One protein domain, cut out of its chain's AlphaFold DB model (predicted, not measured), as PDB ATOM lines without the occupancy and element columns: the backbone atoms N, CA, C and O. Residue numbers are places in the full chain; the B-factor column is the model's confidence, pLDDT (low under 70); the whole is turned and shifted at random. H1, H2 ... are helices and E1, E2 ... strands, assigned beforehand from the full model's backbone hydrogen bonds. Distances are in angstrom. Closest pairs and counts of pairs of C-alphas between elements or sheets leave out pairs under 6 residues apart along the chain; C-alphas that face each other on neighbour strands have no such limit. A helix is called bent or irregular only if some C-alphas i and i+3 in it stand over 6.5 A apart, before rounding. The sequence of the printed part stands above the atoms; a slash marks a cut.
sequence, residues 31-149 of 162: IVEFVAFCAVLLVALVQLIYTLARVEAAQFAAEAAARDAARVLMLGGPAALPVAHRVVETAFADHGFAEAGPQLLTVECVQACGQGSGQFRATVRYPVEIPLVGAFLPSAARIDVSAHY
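AT A GLANCE: This is residues 31 to 149 of the 162 residues of an uncharacterized protein of Buchananella hordeovulneris (UniProt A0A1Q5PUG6). One very long helix arm, H1a, doubles back into a shorter arm, H1b, and both cover one face of a narrow three-stranded sheet in two layers, the other face bare. H1a makes the longest axis, its residues 31 to 42 sticking out, and little H2 joins E2 to E3. The printed part has 119 residues, with elements in the order H1 E1 E2 H2 E3; the class is mixed and the sheet E1 E2 E3 antiparallel. The whole is loose, with a radius of gyration of the C-alphas of 19.1 A, spanning 71 by 25 by 19 A.

HOW THE PARTS SIT: H1, residues 31 to 94, was assigned as one helix by its hydrogen bonds but is bent, C-alphas 75 and 78 being 9.5 A apart; its arms are H1a, residues 31 to 75, and H1b, residues 78 to 94, itself irregular, with C-alphas 79 and 82 7.6 A apart. H1a, with residues 58 to 73 alone, touches H1b at a shallow tilt of 26 degrees, opposite ways; the closest C-alphas are those of Ala 69 and Ala 84, 4.7 A. E1, residues 105 to 114, and E2, residues 117 to 129, form an antiparallel hairpin, with N 106 and O 123 2.8 A apart. E3, residues 142 to 148, is antiparallel to E2, with N 128 and O 143 3.1 A apart. The arms are on the same face, at heights over the sheet of 8.9 A for H1a and 9.4 A for H1b. H2, residues 131 to 136, is not on the sheet. Every O i to N i+4 pair is within hydrogen-bond range in H1a, 11 of 13 in H1b and 0 of 2 in H2, where 2 of 3 O i to N i+3 pairs are.

IN THESE COORDINATES: H1a runs 65.7 A from C-alpha 31 at (40.054, 174.508, 25.417), H1b 25.2 A, E1 19.9 A, E2 38.8 A, and E3 18.6 A to C-alpha 148 at (81.955, 186.963, 3.266).

THE WHOLE: The C-alphas farthest apart, of Ile 31 and Gln 115, are 71.3 A apart. The printed part has no cut and no long link. The mean pLDDT of the printed part is 76.9, with residues 101 to 103 and 111 to 149 under 70.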
ATOM      1  N   ILE A  31      38.925 174.145  24.543       88.12
ATOM      2  CA  ILE A  31      40.054 174.508  25.417       88.12
ATOM      3  C   ILE A  31      41.283 173.669  25.063       88.12
ATOM      4  O   ILE A  31      42.386 174.205  25.019       88.12
ATOM      5  N   VAL A  32      41.118 172.372  24.804       89.31
ATOM      6  CA  VAL A  32      42.251 171.491  24.487       89.31
ATOM      7  C   VAL A  32      42.776 171.721  23.072       89.31
ATOM      8  O   VAL A  32      43.987 171.687  22.893       89.31
ATOM      9  N   GLU A  33      41.925 172.058  22.103       87.25
ATOM     10  CA  GLU A  33      42.315 172.479  20.755       87.25
ATOM     11  C   GLU A  33      43.092 173.798  20.804       87.25
ATOM     12  O   GLU A  33      44.173 173.904  20.223       87.25
ATOM     13  N   PHE A  34      42.608 174.782  21.570       91.69
ATOM     14  CA  PHE A  34      43.335 176.034  21.775       91.69
ATOM     15  C   PHE A  34      44.685 175.798  22.459       91.69
ATOM     16  O   PHE A  34      45.706 176.308  22.003       91.69
ATOM     17  N   VAL A  35      44.720 174.989  23.523       93.06
ATOM     18  CA  VAL A  35      45.969 174.644  24.218       93.06
ATOM     19  C   VAL A  35      46.920 173.885  23.292       93.06
ATOM     20  O   VAL A  35      48.112 174.180  23.293       93.06
ATOM     21  N   ALA A  36      46.422 172.963  22.466       91.44
ATOM     22  CA  ALA A  36      47.222 172.254  21.474       91.44
ATOM     23  C   ALA A  36      47.804 173.221  20.433       91.44
ATOM     24  O   ALA A  36      48.997 173.160  20.137       91.44
ATOM     25  N   PHE A  37      47.005 174.166  19.935       93.75
ATOM     26  CA  PHE A  37      47.464 175.193  19.004       93.75
ATOM     27  C   PHE A  37      48.516 176.112  19.636       93.75
ATOM     28  O   PHE A  37      49.577 176.335  19.054       93.75
ATOM     29  N   CYS A  38      48.284 176.583  20.863       96.19
ATOM     30  CA  CYS A  38      49.265 177.355  21.623       96.19
ATOM     31  C   CYS A  38      50.555 176.570  21.862       96.19
ATOM     32  O   CYS A  38      51.634 177.142  21.739       96.19
ATOM     33  N   ALA A  39      50.472 175.274  22.169       94.25
ATOM     34  CA  ALA A  39      51.642 174.422  22.343       94.25
ATOM     35  C   ALA A  39      52.439 174.291  21.037       94.25
ATOM     36  O   ALA A  39      53.659 174.441  21.056       94.25
ATOM     37  N   VAL A  40      51.769 174.093  19.896       92.00
ATOM     38  CA  VAL A  40      52.416 174.068  18.573       92.00
ATOM     39  C   VAL A  40      53.089 175.407  18.266       92.00
ATOM     40  O   VAL A  40      54.250 175.424  17.858       92.00
ATOM     41  N   LEU A  41      52.407 176.529  18.510       93.31
ATOM     42  CA  LEU A  41      52.981 177.863  18.321       93.31
ATOM     43  C   LEU A  41      54.178 178.112  19.239       93.31
ATOM     44  O   LEU A  41      55.170 178.690  18.804       93.31
ATOM     45  N   LEU A  42      54.112 177.660  20.490       95.31
ATOM     46  CA  LEU A  42      55.207 177.791  21.444       95.31
ATOM     47  C   LEU A  42      56.417 176.965  21.004       95.31
ATOM     48  O   LEU A  42      57.533 177.476  21.016       95.31
ATOM     49  N   VAL A  43      56.208 175.726  20.552       90.88
ATOM     50  CA  VAL A  43      57.275 174.891  19.980       90.88
ATOM     51  C   VAL A  43      57.883 175.561  18.746       90.88
ATOM     52  O   VAL A  43      59.106 175.652  18.646       90.88
ATOM     53  N   ALA A  44      57.056 176.084  17.838       87.69
ATOM     54  CA  ALA A  44      57.522 176.799  16.653       87.69
ATOM     55  C   ALA A  44      58.330 178.057  17.017       87.69
ATOM     56  O   ALA A  44      59.395 178.290  16.449       87.69
ATOM     57  N   LEU A  45      57.873 178.836  18.001       93.06
ATOM     58  CA  LEU A  45      58.561 180.036  18.472       93.06
ATOM     59  C   LEU A  45      59.909 179.706  19.122       93.06
ATOM     60  O   LEU A  45      60.910 180.345  18.810       93.06
ATOM     61  N   VAL A  46      59.961 178.693  19.992       91.62
ATOM     62  CA  VAL A  46      61.213 178.244  20.621       91.62
ATOM     63  C   VAL A  46      62.218 177.803  19.558       91.62
ATOM     64  O   VAL A  46      63.394 178.148  19.642       91.62
ATOM     65  N   GLN A  47      61.760 177.095  18.527       84.25
ATOM     66  CA  GLN A  47      62.617 176.684  17.417       84.25
ATOM     67  C   GLN A  47      63.081 177.859  16.566       84.25
ATOM     68  O   GLN A  47      64.234 177.867  16.138       84.25
ATOM     69  N   LEU A  48      62.230 178.865  16.351       85.94
ATOM     70  CA  LEU A  48      62.624 180.085  15.654       85.94
ATOM     71  C   LEU A  48      63.750 180.797  16.410       85.94
ATOM     72  O   LEU A  48      64.766 181.133  15.810       85.94
ATOM     73  N   ILE A  49      63.602 180.957  17.726       91.12
ATOM     74  CA  ILE A  49      64.616 181.594  18.577       91.12
ATOM     75  C   ILE A  49      65.905 180.764  18.600       91.12
ATOM     76  O   ILE A  49      66.985 181.320  18.432       91.12
ATOM     77  N   TYR A  50      65.812 179.439  18.751       88.00
ATOM     78  CA  TYR A  50      66.976 178.549  18.720       88.00
ATOM     79  C   TYR A  50      67.730 178.637  17.388       88.00
ATOM     80  O   TYR A  50      68.954 178.759  17.362       88.00
ATOM     81  N   THR A  51      66.996 178.612  16.275       82.25
ATOM     82  CA  THR A  51      67.578 178.701  14.932       82.25
ATOM     83  C   THR A  51      68.237 180.060  14.721       82.25
ATOM     84  O   THR A  51      69.364 180.120  14.241       82.25
ATOM     85  N   LEU A  52      67.580 181.148  15.131       86.81
ATOM     86  CA  LEU A  52      68.140 182.494  15.039       86.81
ATOM     87  C   LEU A  52      69.424 182.624  15.870       86.81
ATOM     88  O   LEU A  52      70.442 183.055  15.340       86.81
ATOM     89  N   ALA A  53      69.415 182.149  17.117       88.50
ATOM     90  CA  ALA A  53      70.594 182.156  17.981       88.50
ATOM     91  C   ALA A  53      71.769 181.371  17.368       88.50
ATOM     92  O   ALA A  53      72.922 181.791  17.458       88.50
ATOM     93  N   ARG A  54      71.489 180.243  16.700       84.81
ATOM     94  CA  ARG A  54      72.497 179.458  15.970       84.81
ATOM     95  C   ARG A  54      73.070 180.208  14.769       84.81
ATOM     96  O   ARG A  54      74.275 180.136  14.544       84.81
ATOM     97  N   VAL A  55      72.233 180.917  14.014       82.12
ATOM     98  CA  VAL A  55      72.673 181.741  12.877       82.12
ATOM     99  C   VAL A  55      73.549 182.895  13.359       82.12
ATOM    100  O   VAL A  55      74.635 183.096  12.820       82.12
ATOM    101  N   GLU A  56      73.126 183.603  14.405       87.62
ATOM    102  CA  GLU A  56      73.897 184.696  15.007       87.62
ATOM    103  C   GLU A  56      75.257 184.201  15.524       87.62
ATOM    104  O   GLU A  56      76.295 184.785  15.207       87.62
ATOM    105  N   ALA A  57      75.285 183.064  16.231       85.62
ATOM    106  CA  ALA A  57      76.528 182.440  16.684       85.62
ATOM    107  C   ALA A  57      77.457 182.062  15.516       85.62
ATOM    108  O   ALA A  57      78.666 182.280  15.601       85.62
ATOM    109  N   ALA A  58      76.912 181.534  14.415       80.38
ATOM    110  CA  ALA A  58      77.693 181.186  13.230       80.38
ATOM    111  C   ALA A  58      78.304 182.425  12.557       80.38
ATOM    112  O   ALA A  58      79.448 182.374  12.104       80.38
ATOM    113  N   GLN A  59      77.576 183.547  12.512       81.69
ATOM    114  CA  GLN A  59      78.097 184.798  11.957       81.69
ATOM    115  C   GLN A  59      79.248 185.358  12.797       81.69
ATOM    116  O   GLN A  59      80.292 185.701  12.238       81.69
ATOM    117  N   PHE A  60      79.110 185.380  14.125       87.38
ATOM    118  CA  PHE A  60      80.194 185.820  15.007       87.38
ATOM    119  C   PHE A  60      81.425 184.914  14.913       87.38
ATOM    120  O   PHE A  60      82.544 185.424  14.806       87.38
ATOM    121  N   ALA A  61      81.225 183.593  14.856       85.12
ATOM    122  CA  ALA A  61      82.303 182.630  14.648       85.12
ATOM    123  C   ALA A  61      83.040 182.878  13.326       85.12
ATOM    124  O   ALA A  61      84.269 182.934  13.297       85.12
ATOM    125  N   ALA A  62      82.300 183.083  12.231       81.31
ATOM    126  CA  ALA A  62      82.877 183.326  10.915       81.31
ATOM    127  C   ALA A  62      83.679 184.636  10.856       81.31
ATOM    128  O   ALA A  62      84.764 184.664  10.273       81.31
ATOM    129  N   GLU A  63      83.185 185.710  11.481       82.88
ATOM    130  CA  GLU A  63      83.914 186.979  11.566       82.88
ATOM    131  C   GLU A  63      85.208 186.862  12.379       82.88
ATOM    132  O   GLU A  63      86.251 187.362  11.949       82.88
ATOM    133  N   ALA A  64      85.148 186.215  13.547       85.94
ATOM    134  CA  ALA A  64      86.317 185.989  14.392       85.94
ATOM    135  C   ALA A  64      87.364 185.141  13.653       85.94
ATOM    136  O   ALA A  64      88.510 185.565  13.488       85.94
ATOM    137  N   ALA A  65      86.929 184.012  13.090       85.12
ATOM    138  CA  ALA A  65      87.762 183.099  12.322       85.12
ATOM    139  C   ALA A  65      88.443 183.785  11.127       85.12
ATOM    140  O   ALA A  65      89.636 183.585  10.897       85.12
ATOM    141  N   ALA A  66      87.723 184.624  10.374       80.06
ATOM    142  CA  ALA A  66      88.289 185.322   9.223       80.06
ATOM    143  C   ALA A  66      89.351 186.358   9.625       80.06
ATOM    144  O   ALA A  66      90.390 186.458   8.967       80.06
ATOM    145  N   ARG A  67      89.125 187.109  10.715       83.00
ATOM    146  CA  ARG A  67      90.116 188.065  11.238       83.00
ATOM    147  C   ARG A  67      91.374 187.351  11.733       83.00
ATOM    148  O   ARG A  67      92.478 187.805  11.430       83.00
ATOM    149  N   ASP A  68      91.229 186.236  12.442       88.19
ATOM    150  CA  ASP A  68      92.374 185.506  12.992       88.19
ATOM    151  C   ASP A  68      93.152 184.738  11.917       88.19
ATOM    152  O   ASP A  68      94.383 184.800  11.888       88.19
ATOM    153  N   ALA A  69      92.462 184.123  10.952       84.38
ATOM    154  CA  ALA A  69      93.102 183.520   9.783       84.38
ATOM    155  C   ALA A  69      93.886 184.561   8.968       84.38
ATOM    156  O   ALA A  69      95.016 184.298   8.552       84.38
ATOM    157  N   ALA A  70      93.331 185.764   8.778       79.06
ATOM    158  CA  ALA A  70      94.025 186.838   8.076       79.06
ATOM    159  C   ALA A  70      95.305 187.273   8.802       79.06
ATOM    160  O   ALA A  70      96.335 187.425   8.151       79.06
ATOM    161  N   ARG A  71      95.286 187.407  10.138       83.31
ATOM    162  CA  ARG A  71      96.494 187.723  10.926       83.31
ATOM    163  C   ARG A  71      97.585 186.669  10.750       83.31
ATOM    164  O   ARG A  71      98.744 187.014  10.537       83.31
ATOM    165  N   VAL A  72      97.219 185.390  10.798       88.12
ATOM    166  CA  VAL A  72      98.161 184.274  10.616       88.12
ATOM    167  C   VAL A  72      98.775 184.289   9.216       88.12
ATOM    168  O   VAL A  72      99.991 184.155   9.073       88.12
ATOM    169  N   LEU A  73      97.955 184.514   8.188       82.81
ATOM    170  CA  LEU A  73      98.414 184.600   6.800       82.81
ATOM    171  C   LEU A  73      99.247 185.860   6.531       82.81
ATOM    172  O   LEU A  73     100.180 185.805   5.737       82.81
ATOM    173  N   MET A  74      98.969 186.977   7.212       79.00
ATOM    174  CA  MET A  74      99.798 188.185   7.139       79.00
ATOM    175  C   MET A  74     101.204 187.950   7.709       79.00
ATOM    176  O   MET A  74     102.172 188.453   7.148       79.00
ATOM    177  N   LEU A  75     101.322 187.187   8.802       84.06
ATOM    178  CA  LEU A  75     102.599 186.939   9.480       84.06
ATOM    179  C   LEU A  75     103.423 185.824   8.826       84.06
ATOM    180  O   LEU A  75     104.640 185.938   8.722       84.06
ATOM    181  N   GLY A  76     102.777 184.733   8.417       82.62
ATOM    182  CA  GLY A  76     103.463 183.549   7.893       82.62
ATOM    183  C   GLY A  76     103.333 183.348   6.382       82.62
ATOM    184  O   GLY A  76     103.905 182.402   5.835       82.62
ATOM    185  N   GLY A  77     102.590 184.216   5.693       80.56
ATOM    186  CA  GLY A  77     102.321 184.087   4.265       80.56
ATOM    187  C   GLY A  77     101.575 182.787   3.921       80.56
ATOM    188  O   GLY A  77     100.938 182.174   4.783       80.56
ATOM    189  N   PRO A  78     101.670 182.309   2.667       80.06
ATOM    190  CA  PRO A  78     100.986 181.086   2.236       80.06
ATOM    191  C   PRO A  78     101.453 179.822   2.981       80.06
ATOM    192  O   PRO A  78     100.699 178.859   3.083       80.06
ATOM    193  N   ALA A  79     102.661 179.818   3.554       85.75
ATOM    194  CA  ALA A  79     103.171 178.686   4.332       85.75
ATOM    195  C   ALA A  79     102.400 178.462   5.648       85.75
ATOM    196  O   ALA A  79     102.406 177.355   6.181       85.75
ATOM    197  N   ALA A  80     101.701 179.483   6.156       87.81
ATOM    198  CA  ALA A  80     100.908 179.392   7.378       87.81
ATOM    199  C   ALA A  80      99.463 178.914   7.158       87.81
ATOM    200  O   ALA A  80      98.689 178.876   8.115       87.81
ATOM    201  N   LEU A  81      99.091 178.497   5.941       85.75
ATOM    202  CA  LEU A  81      97.760 177.950   5.643       85.75
ATOM    203  C   LEU A  81      97.316 176.824   6.600       85.75
ATOM    204  O   LEU A  81      96.193 176.902   7.099       85.75
ATOM    205  N   PRO A  82      98.151 175.817   6.942       90.12
ATOM    206  CA  PRO A  82      97.747 174.771   7.885       90.12
ATOM    207  C   PRO A  82      97.429 175.316   9.284       90.12
ATOM    208  O   PRO A  82      96.504 174.844   9.941       90.12
ATOM    209  N   VAL A  83      98.172 176.334   9.728       90.12
ATOM    210  CA  VAL A  83      97.940 177.007  11.015       90.12
ATOM    211  C   VAL A  83      96.650 177.826  10.957       90.12
ATOM    212  O   VAL A  83      95.850 177.765  11.886       90.12
ATOM    213  N   ALA A  84      96.401 178.524   9.845       88.12
ATOM    214  CA  ALA A  84      95.167 179.275   9.632       88.12
ATOM    215  C   ALA A  84      93.928 178.362   9.675       88.12
ATOM    216  O   ALA A  84      92.943 178.722  10.313       88.12
ATOM    217  N   HIS A  85      93.984 177.159   9.089       88.69
ATOM    218  CA  HIS A  85      92.890 176.184   9.197       88.69
ATOM    219  C   HIS A  85      92.609 175.776  10.651       88.69
ATOM    220  O   HIS A  85      91.456 175.798  11.069       88.69
ATOM    221  N   ARG A  86      93.646 175.480  11.447       89.75
ATOM    222  CA  ARG A  86      93.479 175.128  12.873       89.75
ATOM    223  C   ARG A  86      92.874 176.255  13.706       89.75
ATOM    224  O   ARG A  86      92.089 176.001  14.615       89.75
ATOM    225  N   VAL A  87      93.231 177.496  13.391       90.25
ATOM    226  CA  VAL A  87      92.671 178.687  14.042       90.25
ATOM    227  C   VAL A  87      91.183 178.832  13.729       90.25
ATOM    228  O   VAL A  87      90.397 179.059  14.643       90.25
ATOM    229  N   VAL A  88      90.781 178.621  12.472       88.00
ATOM    230  CA  VAL A  88      89.359 178.615  12.088       88.00
ATOM    231  C   VAL A  88      88.595 177.491  12.789       88.00
ATOM    232  O   VAL A  88      87.529 177.749  13.334       88.00
ATOM    233  N   GLU A  89      89.139 176.272  12.826       89.31
ATOM    234  CA  GLU A  89      88.512 175.139  13.529       89.31
ATOM    235  C   GLU A  89      88.286 175.451  15.017       89.31
ATOM    236  O   GLU A  89      87.198 175.225  15.542       89.31
ATOM    237  N   THR A  90      89.289 176.028  15.685       89.31
ATOM    238  CA  THR A  90      89.201 176.381  17.111       89.31
ATOM    239  C   THR A  90      88.155 177.471  17.351       89.31
ATOM    240  O   THR A  90      87.302 177.321  18.220       89.31
ATOM    241  N   ALA A  91      88.148 178.521  16.523       87.94
ATOM    242  CA  ALA A  91      87.156 179.590  16.620       87.94
ATOM    243  C   ALA A  91      85.718 179.071  16.426       87.94
ATOM    244  O   ALA A  91      84.801 179.510  17.113       87.94
ATOM    245  N   PHE A  92      85.497 178.110  15.525       87.62
ATOM    246  CA  PHE A  92      84.181 177.485  15.351       87.62
ATOM    247  C   PHE A  92      83.805 176.572  16.523       87.62
ATOM    248  O   PHE A  92      82.647 176.567  16.953       87.62
ATOM    249  N   ALA A  93      84.766 175.838  17.084       88.88
ATOM    250  CA  ALA A  93      84.538 175.003  18.257       88.88
ATOM    251  C   ALA A  93      84.054 175.824  19.468       88.88
ATOM    252  O   ALA A  93      83.107 175.401  20.134       88.88
ATOM    253  N   ASP A  94      84.608 177.022  19.683       89.56
ATOM    254  CA  ASP A  94      84.215 177.928  20.776       89.56
ATOM    255  C   ASP A  94      82.739 178.357  20.700       89.56
ATOM    256  O   ASP A  94      82.088 178.584  21.721       89.56
ATOM    257  N   HIS A  95      82.173 178.402  19.494       86.81
ATOM    258  CA  HIS A  95      80.768 178.738  19.259       86.81
ATOM    259  C   HIS A  95      79.849 177.505  19.141       86.81
ATOM    260  O   HIS A  95      78.698 177.610  18.706       86.81
ATOM    261  N   GLY A  96      80.327 176.326  19.549       86.44
ATOM    262  CA  GLY A  96      79.546 175.089  19.523       86.44
ATOM    263  C   GLY A  96      79.417 174.485  18.123       86.44
ATOM    264  O   GLY A  96      78.394 173.878  17.799       86.44
ATOM    265  N   PHE A  97      80.434 174.673  17.279       85.25
ATOM    266  CA  PHE A  97      80.547 174.085  15.942       85.25
ATOM    267  C   PHE A  97      81.818 173.219  15.830       85.25
ATOM    268  O   PHE A  97      82.599 173.364  14.898       85.25
ATOM    269  N   ALA A  98      82.048 172.312  16.783       81.69
ATOM    270  CA  ALA A  98      83.264 171.484  16.831       81.69
ATOM    271  C   ALA A  98      83.399 170.481  15.664       81.69
ATOM    272  O   ALA A  98      84.498 170.048  15.341       81.69
ATOM    273  N   GLU A  99      82.285 170.139  15.014       77.06
ATOM    274  CA  GLU A  99      82.229 169.279  13.818       77.06
ATOM    275  C   GLU A  99      82.680 170.014  12.539       77.06
ATOM    276  O   GLU A  99      82.702 169.445  11.445       77.06
ATOM    277  N   ALA A 100      82.966 171.314  12.634       71.50
ATOM    278  CA  ALA A 100      83.272 172.134  11.482       71.50
ATOM    279  C   ALA A 100      84.678 171.791  10.944       71.50
ATOM    280  O   ALA A 100      85.685 171.937  11.632       71.50
ATOM    281  N   GLY A 101      84.733 171.306   9.701       69.94
ATOM    282  CA  GLY A 101      85.958 170.810   9.069       69.94
ATOM    283  C   GLY A 101      86.769 171.865   8.303       69.94
ATOM    284  O   GLY A 101      86.326 172.998   8.107       69.94
ATOM    285  N   PRO A 102      87.943 171.497   7.764       61.34
ATOM    286  CA  PRO A 102      88.842 172.419   7.062       61.34
ATOM    287  C   PRO A 102      88.220 173.070   5.813       61.34
ATOM    288  O   PRO A 102      88.701 174.112   5.370       61.34
ATOM    289  N   GLN A 103      87.136 172.500   5.269       65.69
ATOM    290  CA  GLN A 103      86.381 173.040   4.129       65.69
ATOM    291  C   GLN A 103      85.694 174.382   4.430       65.69
ATOM    292  O   GLN A 103      85.267 175.067   3.500       65.69
ATOM    293  N   LEU A 104      85.606 174.767   5.708       71.75
ATOM    294  CA  LEU A 104      85.122 176.070   6.157       71.75
ATOM    295  C   LEU A 104      85.854 177.227   5.487       71.75
ATOM    296  O   LEU A 104      85.213 178.191   5.088       71.75
ATOM    297  N   LEU A 105      87.185 177.147   5.397       71.00
ATOM    298  CA  LEU A 105      88.051 178.251   4.998       71.00
ATOM    299  C   LEU A 105      88.505 178.076   3.547       71.00
ATOM    300  O   LEU A 105      89.242 177.153   3.213       71.00
ATOM    301  N   THR A 106      88.119 179.014   2.689       75.75
ATOM    302  CA  THR A 106      88.672 179.175   1.340       75.75
ATOM    303  C   THR A 106      89.584 180.397   1.327       75.75
ATOM    304  O   THR A 106      89.135 181.497   1.644       75.75
ATOM    305  N   VAL A 107      90.853 180.228   0.955       71.00
ATOM    306  CA  VAL A 107      91.810 181.337   0.837       71.00
ATOM    307  C   VAL A 107      92.171 181.532  -0.626       71.00
ATOM    308  O   VAL A 107      92.713 180.632  -1.262       71.00
ATOM    309  N   GLU A 108      91.902 182.723  -1.145       75.69
ATOM    310  CA  GLU A 108      92.292 183.133  -2.490       75.69
ATOM    311  C   GLU A 108      93.346 184.237  -2.420       75.69
ATOM    312  O   GLU A 108      93.202 185.229  -1.699       75.69
ATOM    313  N   CYS A 109      94.415 184.075  -3.196       70.44
ATOM    314  CA  CYS A 109      95.378 185.140  -3.423       70.44
ATOM    315  C   CYS A 109      94.865 186.061  -4.533       70.44
ATOM    316  O   CYS A 109      94.789 185.642  -5.685       70.44
ATOM    317  N   VAL A 110      94.525 187.307  -4.201       70.81
ATOM    318  CA  VAL A 110      93.998 188.276  -5.172       70.81
ATOM    319  C   VAL A 110      95.134 189.025  -5.870       70.81
ATOM    320  O   VAL A 110      95.100 189.176  -7.087       70.81
ATOM    321  N   GLN A 111      96.164 189.455  -5.133       62.50
ATOM    322  CA  GLN A 111      97.358 190.069  -5.724       62.50
ATOM    323  C   GLN A 111      98.618 189.771  -4.916       62.50
ATOM    324  O   GLN A 111      98.615 189.918  -3.701       62.50
ATOM    325  N   ALA A 112      99.687 189.402  -5.631       62.91
ATOM    326  CA  ALA A 112     101.069 189.307  -5.161       62.91
ATOM    327  C   ALA A 112     101.230 188.751  -3.736       62.91
ATOM    328  O   ALA A 112     101.738 189.445  -2.882       62.91
ATOM    329  N   CYS A 113     100.827 187.514  -3.448       65.62
ATOM    330  CA  CYS A 113     100.950 186.922  -2.108       65.62
ATOM    331  C   CYS A 113     102.391 186.523  -1.753       65.62
ATOM    332  O   CYS A 113     102.715 185.342  -1.633       65.62
ATOM    333  N   GLY A 114     103.264 187.520  -1.624       61.16
ATOM    334  CA  GLY A 114     104.613 187.410  -1.084       61.16
ATOM    335  C   GLY A 114     104.680 187.892   0.367       61.16
ATOM    336  O   GLY A 114     103.742 188.491   0.891       61.16
ATOM    337  N   GLN A 115     105.809 187.629   1.024       56.53
ATOM    338  CA  GLN A 115     106.096 188.120   2.376       56.53
ATOM    339  C   GLN A 115     106.039 189.661   2.388       56.53
ATOM    340  O   GLN A 115     106.892 190.313   1.792       56.53
ATOM    341  N   GLY A 116     105.032 190.243   3.047       57.16
ATOM    342  CA  GLY A 116     104.976 191.681   3.362       57.16
ATOM    343  C   GLY A 116     104.197 192.597   2.406       57.16
ATOM    344  O   GLY A 116     103.997 193.768   2.720       57.16
ATOM    345  N   SER A 117     103.699 192.107   1.273       56.44
ATOM    346  CA  SER A 117     102.783 192.874   0.414       56.44
ATOM    347  C   SER A 117     101.970 191.906  -0.418       56.44
ATOM    348  O   SER A 117     102.588 191.103  -1.099       56.44
ATOM    349  N   GLY A 118     100.642 191.979  -0.362       60.69
ATOM    350  CA  GLY A 118      99.744 191.136  -1.148       60.69
ATOM    351  C   GLY A 118      98.323 191.158  -0.598       60.69
ATOM    352  O   GLY A 118      98.139 191.346   0.597       60.69
ATOM    353  N   GLN A 119      97.310 190.990  -1.445       65.06
ATOM    354  CA  GLN A 119      95.905 190.973  -1.040       65.06
ATOM    355  C   GLN A 119      95.408 189.527  -0.953       65.06
ATOM    356  O   GLN A 119      95.349 188.827  -1.965       65.06
ATOM    357  N   PHE A 120      95.015 189.092   0.246       64.00
ATOM    358  CA  PHE A 120      94.394 187.786   0.477       64.00
ATOM    359  C   PHE A 120      92.893 187.948   0.710       64.00
ATOM    360  O   PHE A 120      92.460 188.810   1.471       64.00
ATOM    361  N   ARG A 121      92.087 187.089   0.089       65.88
ATOM    362  CA  ARG A 121      90.650 186.978   0.339       65.88
ATOM    363  C   ARG A 121      90.386 185.659   1.057       65.88
ATOM    364  O   ARG A 121      90.437 184.599   0.444       65.88
ATOM    365  N   ALA A 122      90.104 185.733   2.354       65.12
ATOM    366  CA  ALA A 122      89.660 184.590   3.143       65.12
ATOM    367  C   ALA A 122      88.126 184.561   3.171       65.12
ATOM    368  O   ALA A 122      87.490 185.540   3.537       65.12
ATOM    369  N   THR A 123      87.514 183.455   2.766       65.62
ATOM    370  CA  THR A 123      86.061 183.257   2.827       65.62
ATOM    371  C   THR A 123      85.765 182.092   3.750       65.62
ATOM    372  O   THR A 123      86.345 181.024   3.566       65.62
ATOM    373  N   VAL A 124      84.853 182.287   4.705       67.88
ATOM    374  CA  VAL A 124      84.414 181.229   5.615       67.88
ATOM    375  C   VAL A 124      82.947 180.889   5.352       67.88
ATOM    376  O   VAL A 124      82.092 181.772   5.366       67.88
ATOM    377  N   ARG A 125      82.639 179.620   5.076       65.50
ATOM    378  CA  ARG A 125      81.267 179.148   4.814       65.50
ATOM    379  C   ARG A 125      80.895 178.022   5.764       65.50
ATOM    380  O   ARG A 125      81.633 177.045   5.844       65.50
ATOM    381  N   TYR A 126      79.739 178.136   6.421       68.62
ATOM    382  CA  TYR A 126      79.242 177.103   7.326       68.62
ATOM    383  C   TYR A 126      77.735 176.852   7.148       68.62
ATOM    384  O   TYR A 126      76.936 177.780   7.300       68.62
ATOM    385  N   PRO A 127      77.318 175.611   6.842       65.12
ATOM    386  CA  PRO A 127      75.905 175.259   6.780       65.12
ATOM    387  C   PRO A 127      75.328 175.096   8.193       65.12
ATOM    388  O   PRO A 127      75.864 174.339   9.002       65.12
ATOM    389  N   VAL A 128      74.213 175.771   8.491       68.12
ATOM    390  CA  VAL A 128      73.501 175.610   9.768       68.12
ATOM    391  C   VAL A 128      72.317 174.667   9.557       68.12
ATOM    392  O   VAL A 128      71.430 174.922   8.740       68.12
ATOM    393  N   GLU A 129      72.303 173.557  10.293       67.06
ATOM    394  CA  GLU A 129      71.203 172.590  10.264       67.06
ATOM    395  C   GLU A 129      70.027 173.053  11.132       67.06
ATOM    396  O   GLU A 129      70.228 173.574  12.232       67.06
ATOM    397  N   ILE A 130      68.795 172.840  10.650       66.56
ATOM    398  CA  ILE A 130      67.558 173.207  11.355       66.56
ATOM    399  C   ILE A 130      66.854 171.932  11.840       66.56
ATOM    400  O   ILE A 130      66.163 171.278  11.049       66.56
ATOM    401  N   PRO A 131      66.979 171.571  13.133       62.19
ATOM    402  CA  PRO A 131      66.596 170.248  13.625       62.19
ATOM    403  C   PRO A 131      65.115 169.915  13.426       62.19
ATOM    404  O   PRO A 131      64.783 168.805  13.016       62.19
ATOM    405  N   LEU A 132      64.209 170.865  13.698       66.06
ATOM    406  CA  LEU A 132      62.772 170.582  13.645       66.06
ATOM    407  C   LEU A 132      62.192 170.730  12.234       66.06
ATOM    408  O   LEU A 132      61.354 169.928  11.835       66.06
ATOM    409  N   VAL A 133      62.660 171.703  11.446       64.19
ATOM    410  CA  VAL A 133      62.189 171.875  10.061       64.19
ATOM    411  C   VAL A 133      62.604 170.683   9.203       64.19
ATOM    412  O   VAL A 133      61.795 170.223   8.404       64.19
ATOM    413  N   GLY A 134      63.794 170.114   9.420       61.09
ATOM    414  CA  GLY A 134      64.244 168.944   8.664       61.09
ATOM    415  C   GLY A 134      63.401 167.683   8.862       61.09
ATOM    416  O   GLY A 134      63.331 166.861   7.950       61.09
ATOM    417  N   ALA A 135      62.707 167.549   9.998       67.25
ATOM    418  CA  ALA A 135      61.806 166.425  10.256       67.25
ATOM    419  C   ALA A 135      60.483 166.517   9.471       67.25
ATOM    420  O   ALA A 135      59.919 165.489   9.103       67.25
ATOM    421  N   PHE A 136      59.990 167.732   9.198       65.12
ATOM    422  CA  PHE A 136      58.716 167.952   8.499       65.12
ATOM    423  C   PHE A 136      58.900 168.301   7.015       65.12
ATOM    424  O   PHE A 136      58.114 167.870   6.175       65.12
ATOM    425  N   LEU A 137      59.933 169.079   6.685       68.81
ATOM    426  CA  LEU A 137      60.295 169.511   5.336       68.81
ATOM    427  C   LEU A 137      61.799 169.263   5.108       68.81
ATOM    428  O   LEU A 137      62.617 170.169   5.293       68.81
ATOM    429  N   PRO A 138      62.190 168.062   4.645       66.25
ATOM    430  CA  PRO A 138      63.594 167.709   4.416       66.25
ATOM    431  C   PRO A 138      64.317 168.650   3.439       66.25
ATOM    432  O   PRO A 138      65.521 168.866   3.550       66.25
ATOM    433  N   SER A 139      63.579 169.249   2.499       66.56
ATOM    434  CA  SER A 139      64.087 170.236   1.538       66.56
ATOM    435  C   SER A 139      64.422 171.602   2.153       66.56
ATOM    436  O   SER A 139      65.143 172.369   1.525       66.56
ATOM    437  N   ALA A 140      63.945 171.902   3.366       61.44
ATOM    438  CA  ALA A 140      64.226 173.132   4.116       61.44
ATOM    439  C   ALA A 140      65.103 172.877   5.363       61.44
ATOM    440  O   ALA A 140      65.257 173.751   6.214       61.44
ATOM    441  N   ALA A 141      65.681 171.674   5.481       59.25
ATOM    442  CA  ALA A 141      66.470 171.233   6.636       59.25
ATOM    443  C   ALA A 141      67.827 171.942   6.782       59.25
ATOM    444  O   ALA A 141      68.444 171.889   7.847       59.25
ATOM    445  N   ARG A 142      68.315 172.556   5.700       55.25
ATOM    446  CA  ARG A 142      69.625 173.202   5.639       55.25
ATOM    447  C   ARG A 142      69.476 174.606   5.080       55.25
ATOM    448  O   ARG A 142      68.967 174.778   3.975       55.25
ATOM    449  N   ILE A 143      69.933 175.585   5.853       58.50
ATOM    450  CA  ILE A 143      70.156 176.944   5.370       58.50
ATOM    451  C   ILE A 143      71.666 177.158   5.349       58.50
ATOM    452  O   ILE A 143      72.341 177.065   6.378       58.50
ATOM    453  N   ASP A 144      72.200 177.425   4.161       51.00
ATOM    454  CA  ASP A 144      73.599 177.799   4.000       51.00
ATOM    455  C   ASP A 144      73.799 179.225   4.523       51.00
ATOM    456  O   ASP A 144      73.321 180.195   3.931       51.00
ATOM    457  N   VAL A 145      74.509 179.366   5.644       52.84
ATOM    458  CA  VAL A 145      74.921 180.675   6.155       52.84
ATOM    459  C   VAL A 145      76.297 180.984   5.570       52.84
ATOM    460  O   VAL A 145      77.325 180.433   5.966       52.84
ATOM    461  N   SER A 146      76.324 181.870   4.577       46.16
ATOM    462  CA  SER A 146      77.565 182.374   3.988       46.16
ATOM    463  C   SER A 146      77.919 183.737   4.580       46.16
ATOM    464  O   SER A 146      77.192 184.705   4.365       46.16
ATOM    465  N   ALA A 147      79.051 183.837   5.278       45.31
ATOM    466  CA  ALA A 147      79.631 185.114   5.687       45.31
ATOM    467  C   ALA A 147      80.864 185.409   4.821       45.31
ATOM    468  O   ALA A 147      81.819 184.635   4.761       45.31
ATOM    469  N   HIS A 148      80.843 186.534   4.110       46.81
ATOM    470  CA  HIS A 148      81.955 186.963   3.266       46.81
ATOM    471  C   HIS A 148      82.745 188.057   3.985       46.81
ATOM    472  O   HIS A 148      82.234 189.159   4.162       46.81
ATOM    473  N   TYR A 149      83.994 187.781   4.371       40.91
ATOM    474  CA  TYR A 149      84.867 188.779   4.992       40.91
ATOM    475  C   TYR A 149      86.109 189.024   4.128       40.91
ATOM    476  O   TYR A 149      87.064 188.257   4.133       40.91
TER     477      TYR A 149